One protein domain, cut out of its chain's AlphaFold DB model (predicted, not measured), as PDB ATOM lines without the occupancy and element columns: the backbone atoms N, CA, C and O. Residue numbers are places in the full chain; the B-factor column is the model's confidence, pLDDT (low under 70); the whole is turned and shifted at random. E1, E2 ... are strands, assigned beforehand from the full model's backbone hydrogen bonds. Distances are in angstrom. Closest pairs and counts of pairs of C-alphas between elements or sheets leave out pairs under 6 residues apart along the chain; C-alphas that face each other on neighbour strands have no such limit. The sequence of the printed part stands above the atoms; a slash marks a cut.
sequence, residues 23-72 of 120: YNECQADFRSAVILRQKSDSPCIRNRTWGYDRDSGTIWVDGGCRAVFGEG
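AT A GLANCE: This is residues 23 to 72 of the 120 residues of an uncharacterized protein of Mesorhizobium hungaricum (UniProt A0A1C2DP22). Two small antiparallel sheets stand partly face to face with few contacts between them: a three-stranded sheet of E1, E4 and E3, and a two-stranded sheet of E2 and E5. Residues 28 to 32 cross from one sheet to the other at one end, while residues 39 to 49 and residues 62 to 65 cross at the opposite end. The printed part has 50 residues with no named helix and five named strands, E1 to E5 in order along the chain; the class is all strand, though under half of the residues, 24 of 50, are in named elements. The whole is compact, with a radius of gyration of the C-alphas of 9.8 A, and spans 28 by 20 by 15 A.

IN THESE COORDINATES: E1 holds residues 24 to 27, 10.2 A from first to last C-alpha, and begins with C-alpha 24 at (-38.646, 45.911, 30.193). E2 holds residues 33 to 38 and is 13.5 A long, with C-alpha 33 at (-27.903, 47.291, 41.237). E3, residues 50 to 53, is 10.3 A long, and E4, residues 58 to 61, is 10.2 A long. E5, residues 66 to 71, is 16.2 A long and ends with C-alpha 71 at (-24.017, 50.410, 40.366).

HOW THE PARTS SIT: In the three-stranded sheet the order is E1, E4, E3, with E1 and E3 as edge strands and E4 as the inner strand. E1 and E4 are antiparallel at 155 degrees; N 24 and O 61, 2.8 A apart, are within hydrogen-bond range, and the C-alphas of Glu 25 and Trp 60 face each other at 4.2 A. E3 and E4 form a hairpin, antiparallel at 166 degrees, with N 53 and O 58 at 2.8 A within hydrogen-bond range. E2 and E5 are antiparallel at 139 degrees, with N 36 and O 68 at 2.8 A and N 70 and O 34 at 2.8 A within hydrogen-bond range. Between the sheets, the closest C-alphas of E2 and E3 are those of Ala 33 and Tyr 52, 6.3 A apart. Those of E2 and E4 are Ala 33 and Ile 59, 7.6 A apart. E4 and E5 meet only through their link. E1 is apart from E2 and from E5, and E3 is apart from E5.

THE WHOLE: The two C-alphas farthest apart, those of Asp 41 and Asp 55, are 29.4 A from each other. The printed part has no cut. The link from E2 to E3, 11 residues, is long; those from E1 to E2, E3 to E4 and E4 to E5 are tight. The mean pLDDT of the printed part is 80.5, and the model's confidence is under 70 at residues 29 and 72.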
ATOM      1  N   TYR A  23     -43.083  44.437  30.909       82.25
ATOM      2  CA  TYR A  23     -41.758  43.977  31.293       82.25
ATOM      3  C   TYR A  23     -40.713  44.594  30.354       82.25
ATOM      4  O   TYR A  23     -40.802  44.472  29.130       82.25
ATOM      5  N   ASN A  24     -39.734  45.286  30.924       83.81
ATOM      6  CA  ASN A  24     -38.646  45.911  30.193       83.81
ATOM      7  C   ASN A  24     -37.317  45.537  30.841       83.81
ATOM      8  O   ASN A  24     -37.189  45.584  32.063       83.81
ATOM      9  N   GLU A  25     -36.332  45.194  30.023       84.25
ATOM     10  CA  GLU A  25     -34.995  44.827  30.465       84.25
ATOM     11  C   GLU A  25     -33.961  45.823  29.938       84.25
ATOM     12  O   GLU A  25     -33.909  46.151  28.753       84.25
ATOM     13  N   CYS A  26     -33.130  46.324  30.844       81.88
ATOM     14  CA  CYS A  26     -32.051  47.249  30.567       81.88
ATOM     15  C   CYS A  26     -30.726  46.607  30.967       81.88
ATOM     16  O   CYS A  26     -30.509  46.255  32.132       81.88
ATOM     17  N   GLN A  27     -29.812  46.503  30.009       78.19
ATOM     18  CA  GLN A  27     -28.466  46.020  30.273       78.19
ATOM     19  C   GLN A  27     -27.667  47.114  30.984       78.19
ATOM     20  O   GLN A  27     -27.528  48.233  30.489       78.19
ATOM     21  N   ALA A  28     -27.226  46.802  32.198       73.00
ATOM     22  CA  ALA A  28     -26.600  47.763  33.089       73.00
ATOM     23  C   ALA A  28     -25.119  47.442  33.333       73.00
ATOM     24  O   ALA A  28     -24.359  48.329  33.714       73.00
ATOM     25  N   ASP A  29     -24.700  46.187  33.127       68.94
ATOM     26  CA  ASP A  29     -23.341  45.696  33.400       68.94
ATOM     27  C   ASP A  29     -22.854  46.077  34.817       68.94
ATOM     28  O   ASP A  29     -21.671  46.345  35.053       68.94
ATOM     29  N   PHE A  30     -23.774  46.162  35.783       75.00
ATOM     30  CA  PHE A  30     -23.456  46.492  37.173       75.00
ATOM     31  C   PHE A  30     -23.014  45.245  37.923       75.00
ATOM     32  O   PHE A  30     -23.525  44.159  37.668       75.00
ATOM     33  N   ARG A  31     -22.133  45.409  38.917       72.25
ATOM     34  CA  ARG A  31     -21.845  44.356  39.916       72.25
ATOM     35  C   ARG A  31     -22.916  44.242  41.002       72.25
ATOM     36  O   ARG A  31     -23.005  43.236  41.702       72.25
ATOM     37  N   SER A  32     -23.662  45.315  41.229       74.00
ATOM     38  CA  SER A  32     -24.727  45.403  42.229       74.00
ATOM     39  C   SER A  32     -25.657  46.535  41.828       74.00
ATOM     40  O   SER A  32     -25.202  47.671  41.736       74.00
ATOM     41  N   ALA A  33     -26.935  46.255  41.584       77.44
ATOM     42  CA  ALA A  33     -27.903  47.291  41.237       77.44
ATOM     43  C   ALA A  33     -28.627  47.821  42.479       77.44
ATOM     44  O   ALA A  33     -29.172  47.053  43.275       77.44
ATOM     45  N   VAL A  34     -28.674  49.144  42.612       81.56
ATOM     46  CA  VAL A  34     -29.490  49.843  43.611       81.56
ATOM     47  C   VAL A  34     -30.332  50.913  42.933       81.56
ATOM     48  O   VAL A  34     -29.921  51.485  41.925       81.56
ATOM     49  N   ILE A  35     -31.505  51.212  43.487       83.50
ATOM     50  CA  ILE A  35     -32.268  52.386  43.063       83.50
ATOM     51  C   ILE A  35     -31.590  53.618  43.657       83.50
ATOM     52  O   ILE A  35     -31.519  53.759  44.875       83.50
ATOM     53  N   LEU A  36     -31.112  54.514  42.797       81.62
ATOM     54  CA  LEU A  36     -30.586  55.814  43.209       81.62
ATOM     55  C   LEU A  36     -31.690  56.866  43.285       81.62
ATOM     56  O   LEU A  36     -31.660  57.738  44.149       81.62
ATOM     57  N   ARG A  37     -32.655  56.810  42.362       82.38
ATOM     58  CA  ARG A  37     -33.748  57.785  42.300       82.38
ATOM     59  C   ARG A  37     -34.966  57.209  41.596       82.38
ATOM     60  O   ARG A  37     -34.875  56.818  40.437       82.38
ATOM     61  N   GLN A  38     -36.119  57.217  42.255       84.12
ATOM     62  CA  GLN A  38     -37.386  56.855  41.621       84.12
ATOM     63  C   GLN A  38     -37.881  58.017  40.741       84.12
ATOM     64  O   GLN A  38     -37.821  59.179  41.143       84.12
ATOM     65  N   LYS A  39     -38.316  57.711  39.514       80.69
ATOM     66  CA  LYS A  39     -38.910  58.666  38.559       80.69
ATOM     67  C   LYS A  39     -40.391  58.379  38.275       80.69
ATOM     68  O   LYS A  39     -41.033  59.210  37.641       80.69
ATOM     69  N   SER A  40     -40.913  57.221  38.678       75.69
ATOM     70  CA  SER A  40     -42.333  56.869  38.600       75.69
ATOM     71  C   SER A  40     -43.082  57.237  39.873       75.69
ATOM     72  O   SER A  40     -42.521  57.197  40.968       75.69
ATOM     73  N   ASP A  41     -44.372  57.511  39.714       72.88
ATOM     74  CA  ASP A  41     -45.327  57.587  40.821       72.88
ATOM     75  C   ASP A  41     -45.579  56.185  41.417       72.88
ATOM     76  O   ASP A  41     -45.632  56.006  42.632       72.88
ATOM     77  N   SER A  42     -45.591  55.153  40.560       76.81
ATOM     78  CA  SER A  42     -45.688  53.748  40.969       76.81
ATOM     79  C   SER A  42     -44.482  53.307  41.815       76.81
ATOM     80  O   SER A  42     -43.336  53.565  41.415       76.81
ATOM     81  N   PRO A  43     -44.707  52.602  42.946       77.00
ATOM     82  CA  PRO A  43     -43.644  52.153  43.837       77.00
ATOM     83  C   PRO A  43     -42.787  51.064  43.188       77.00
ATOM     84  O   PRO A  43     -43.286  50.018  42.774       77.00
ATOM     85  N   CYS A  44     -41.473  51.288  43.154       82.00
ATOM     86  CA  CYS A  44     -40.513  50.323  42.631       82.00
ATOM     87  C   CYS A  44     -40.077  49.319  43.714       82.00
ATOM     88  O   CYS A  44     -39.122  49.548  44.458       82.00
ATOM     89  N   ILE A  45     -40.754  48.172  43.788       82.44
ATOM     90  CA  ILE A  45     -40.523  47.129  44.796       82.44
ATOM     91  C   ILE A  45     -39.644  46.008  44.226       82.44
ATOM     92  O   ILE A  45     -39.974  45.388  43.210       82.44
ATOM     93  N   ARG A  46     -38.539  45.712  44.920       81.62
ATOM     94  CA  ARG A  46     -37.592  44.654  44.539       81.62
ATOM     95  C   ARG A  46     -38.272  43.281  44.590       81.62
ATOM     96  O   ARG A  46     -38.923  42.976  45.585       81.62
ATOM     97  N   ASN A  47     -38.078  42.460  43.556       83.06
ATOM     98  CA  ASN A  47     -38.764  41.174  43.318       83.06
ATOM     99  C   ASN A  47     -40.265  41.275  43.001       83.06
ATOM    100  O   ASN A  47     -40.946  40.254  42.987       83.06
ATOM    101  N   ARG A  48     -40.800  42.477  42.759       83.19
ATOM    102  CA  ARG A  48     -42.206  42.644  42.367       83.19
ATOM    103  C   ARG A  48     -42.346  43.444  41.084       83.19
ATOM    104  O   ARG A  48     -42.893  42.936  40.125       83.19
ATOM    105  N   THR A  49     -41.833  44.669  41.072       85.06
ATOM    106  CA  THR A  49     -41.919  45.583  39.920       85.06
ATOM    107  C   THR A  49     -40.547  45.880  39.326       85.06
ATOM    108  O   THR A  49     -40.436  46.598  38.341       85.06
ATOM    109  N   TRP A  50     -39.474  45.420  39.966       88.81
ATOM    110  CA  TRP A  50     -38.137  45.435  39.395       88.81
ATOM    111  C   TRP A  50     -37.262  44.358  40.025       88.81
ATOM    112  O   TRP A  50     -37.471  43.933  41.171       88.81
ATOM    113  N   GLY A  51     -36.228  43.968  39.295       85.25
ATOM    114  CA  GLY A  51     -35.199  43.059  39.759       85.25
ATOM    115  C   GLY A  51     -33.890  43.284  39.024       85.25
ATOM    116  O   GLY A  51     -33.791  44.070  38.085       85.25
ATOM    117  N   TYR A  52     -32.856  42.608  39.502       85.69
ATOM    118  CA  TYR A  52     -31.530  42.651  38.907       85.69
ATOM    119  C   TYR A  52     -30.979  41.236  38.865       85.69
ATOM    120  O   TYR A  52     -30.912  40.567  39.901       85.69
ATOM    121  N   ASP A  53     -30.600  40.817  37.666       84.00
ATOM    122  CA  ASP A  53     -29.895  39.578  37.419       84.00
ATOM    123  C   ASP A  53     -28.391  39.835  37.506       84.00
ATOM    124  O   ASP A  53     -27.810  40.585  36.719       84.00
ATOM    125  N   ARG A  54     -27.762  39.238  38.517       74.19
ATOM    126  CA  ARG A  54     -26.328  39.411  38.783       74.19
ATOM    127  C   ARG A  54     -25.437  38.624  37.830       74.19
ATOM    128  O   ARG A  54     -24.280  38.990  37.665       74.19
ATOM    129  N   ASP A  55     -25.970  37.550  37.260       74.88
ATOM    130  CA  ASP A  55     -25.248  36.637  36.380       74.88
ATOM    131  C   ASP A  55     -25.087  37.256  34.982       74.88
ATOM    132  O   ASP A  55     -24.008  37.196  34.396       74.88
ATOM    133  N   SER A  56     -26.119  37.950  34.503       73.56
ATOM    134  CA  SER A  56     -26.151  38.636  33.204       73.56
ATOM    135  C   SER A  56     -25.878  40.141  33.308       73.56
ATOM    136  O   SER A  56     -25.598  40.794  32.308       73.56
ATOM    137  N   GLY A  57     -25.964  40.721  34.511       75.25
ATOM    138  CA  GLY A  57     -25.819  42.165  34.721       75.25
ATOM    139  C   GLY A  57     -27.005  42.985  34.192       75.25
ATOM    140  O   GLY A  57     -26.857  44.183  33.923       75.25
ATOM    141  N   THR A  58     -28.168  42.352  34.043       82.31
ATOM    142  CA  THR A  58     -29.372  42.942  33.442       82.31
ATOM    143  C   THR A  58     -30.369  43.337  34.524       82.31
ATOM    144  O   THR A  58     -30.633  42.589  35.464       82.31
ATOM    145  N   ILE A  59     -30.933  44.536  34.409       86.62
ATOM    146  CA  ILE A  59     -31.994  45.029  35.288       86.62
ATOM    147  C   ILE A  59     -33.304  44.899  34.540       86.62
ATOM    148  O   ILE A  59     -33.398  45.348  33.405       86.62
ATOM    149  N   TRP A  60     -34.323  44.351  35.184       87.94
ATOM    150  CA  TRP A  60     -35.664  44.321  34.624       87.94
ATOM    151  C   TRP A  60     -36.627  45.132  35.484       87.94
ATOM    152  O   TRP A  60     -36.478  45.218  36.704       87.94
ATOM    153  N   VAL A  61     -37.604  45.755  34.837       87.12
ATOM    154  CA  VAL A  61     -38.658  46.569  35.444       87.12
ATOM    155  C   VAL A  61     -40.005  46.184  34.847       87.12
ATOM    156  O   VAL A  61     -40.100  45.844  33.674       87.12
ATOM    157  N   ASP A  62     -41.047  46.250  35.659       86.81
ATOM    158  CA  ASP A  62     -42.403  45.806  35.348       86.81
ATOM    159  C   ASP A  62     -43.438  46.743  36.003       86.81
ATOM    160  O   ASP A  62     -43.098  47.530  36.898       86.81
ATOM    161  N   GLY A  63     -44.695  46.700  35.542       79.50
ATOM    162  CA  GLY A  63     -45.812  47.369  36.225       79.50
ATOM    163  C   GLY A  63     -45.692  48.896  36.299       79.50
ATOM    164  O   GLY A  63     -46.086  49.515  37.290       79.50
ATOM    165  N   GLY A  64     -45.047  49.523  35.309       82.75
ATOM    166  CA  GLY A  64     -44.874  50.980  35.271       82.75
ATOM    167  C   GLY A  64     -43.824  51.537  36.241       82.75
ATOM    168  O   GLY A  64     -43.759  52.755  36.439       82.75
ATOM    169  N   CYS A  65     -42.979  50.691  36.839       85.62
ATOM    170  CA  CYS A  65     -41.837  51.158  37.624       85.62
ATOM    171  C   CYS A  65     -40.805  51.863  36.722       85.62
ATOM    172  O   CYS A  65     -40.353  51.333  35.701       85.62
ATOM    173  N   ARG A  66     -40.418  53.086  37.107       85.75
ATOM    174  CA  ARG A  66     -39.389  53.886  36.430       85.75
ATOM    175  C   ARG A  66     -38.427  54.444  37.461       85.75
ATOM    176  O   ARG A  66     -38.807  55.247  38.313       85.75
ATOM    177  N   ALA A  67     -37.162  54.071  37.359       85.25
ATOM    178  CA  ALA A  67     -36.145  54.528  38.288       85.25
ATOM    179  C   ALA A  67     -34.777  54.653  37.612       85.25
ATOM    180  O   ALA A  67     -34.483  54.046  36.583       85.25
ATOM    181  N   VAL A  68     -33.942  55.488  38.214       85.69
ATOM    182  CA  VAL A  68     -32.512  55.536  37.951       85.69
ATOM    183  C   VAL A  68     -31.864  54.504  38.855       85.69
ATOM    184  O   VAL A  68     -31.917  54.615  40.083       85.69
ATOM    185  N   PHE A  69     -31.264  53.507  38.229       85.38
ATOM    186  CA  PHE A  69     -30.473  52.484  38.876       85.38
ATOM    187  C   PHE A  69     -29.003  52.872  38.820       85.38
ATOM    188  O   PHE A  69     -28.515  53.415  37.832       85.38
ATOM    189  N   GLY A  70     -28.289  52.601  39.894       80.50
ATOM    190  CA  GLY A  70     -26.849  52.757  39.964       80.50
ATOM    191  C   GLY A  70     -26.190  51.426  40.210       80.50
ATOM    192  O   GLY A  70     -26.750  50.565  40.893       80.50
ATOM    193  N   GLU A  71     -24.962  51.295  39.729       75.75
ATOM    194  CA  GLU A  71     -24.017  50.410  40.366       75.75
ATOM    195  C   GLU A  71     -23.835  50.936  41.788       75.75
ATOM    196  O   GLU A  71     -23.302  52.024  42.013       75.75
ATOM    197  N   GLY A  72     -24.305  50.160  42.761       61.38
ATOM    198  CA  GLY A  72     -23.933  50.306  44.157       61.38
ATOM    199  C   GLY A  72     -22.473  49.909  44.311       61.38
ATOM    200  O   GLY A  72     -22.156  48.974  45.039       61.38
TER     201      GLY A  72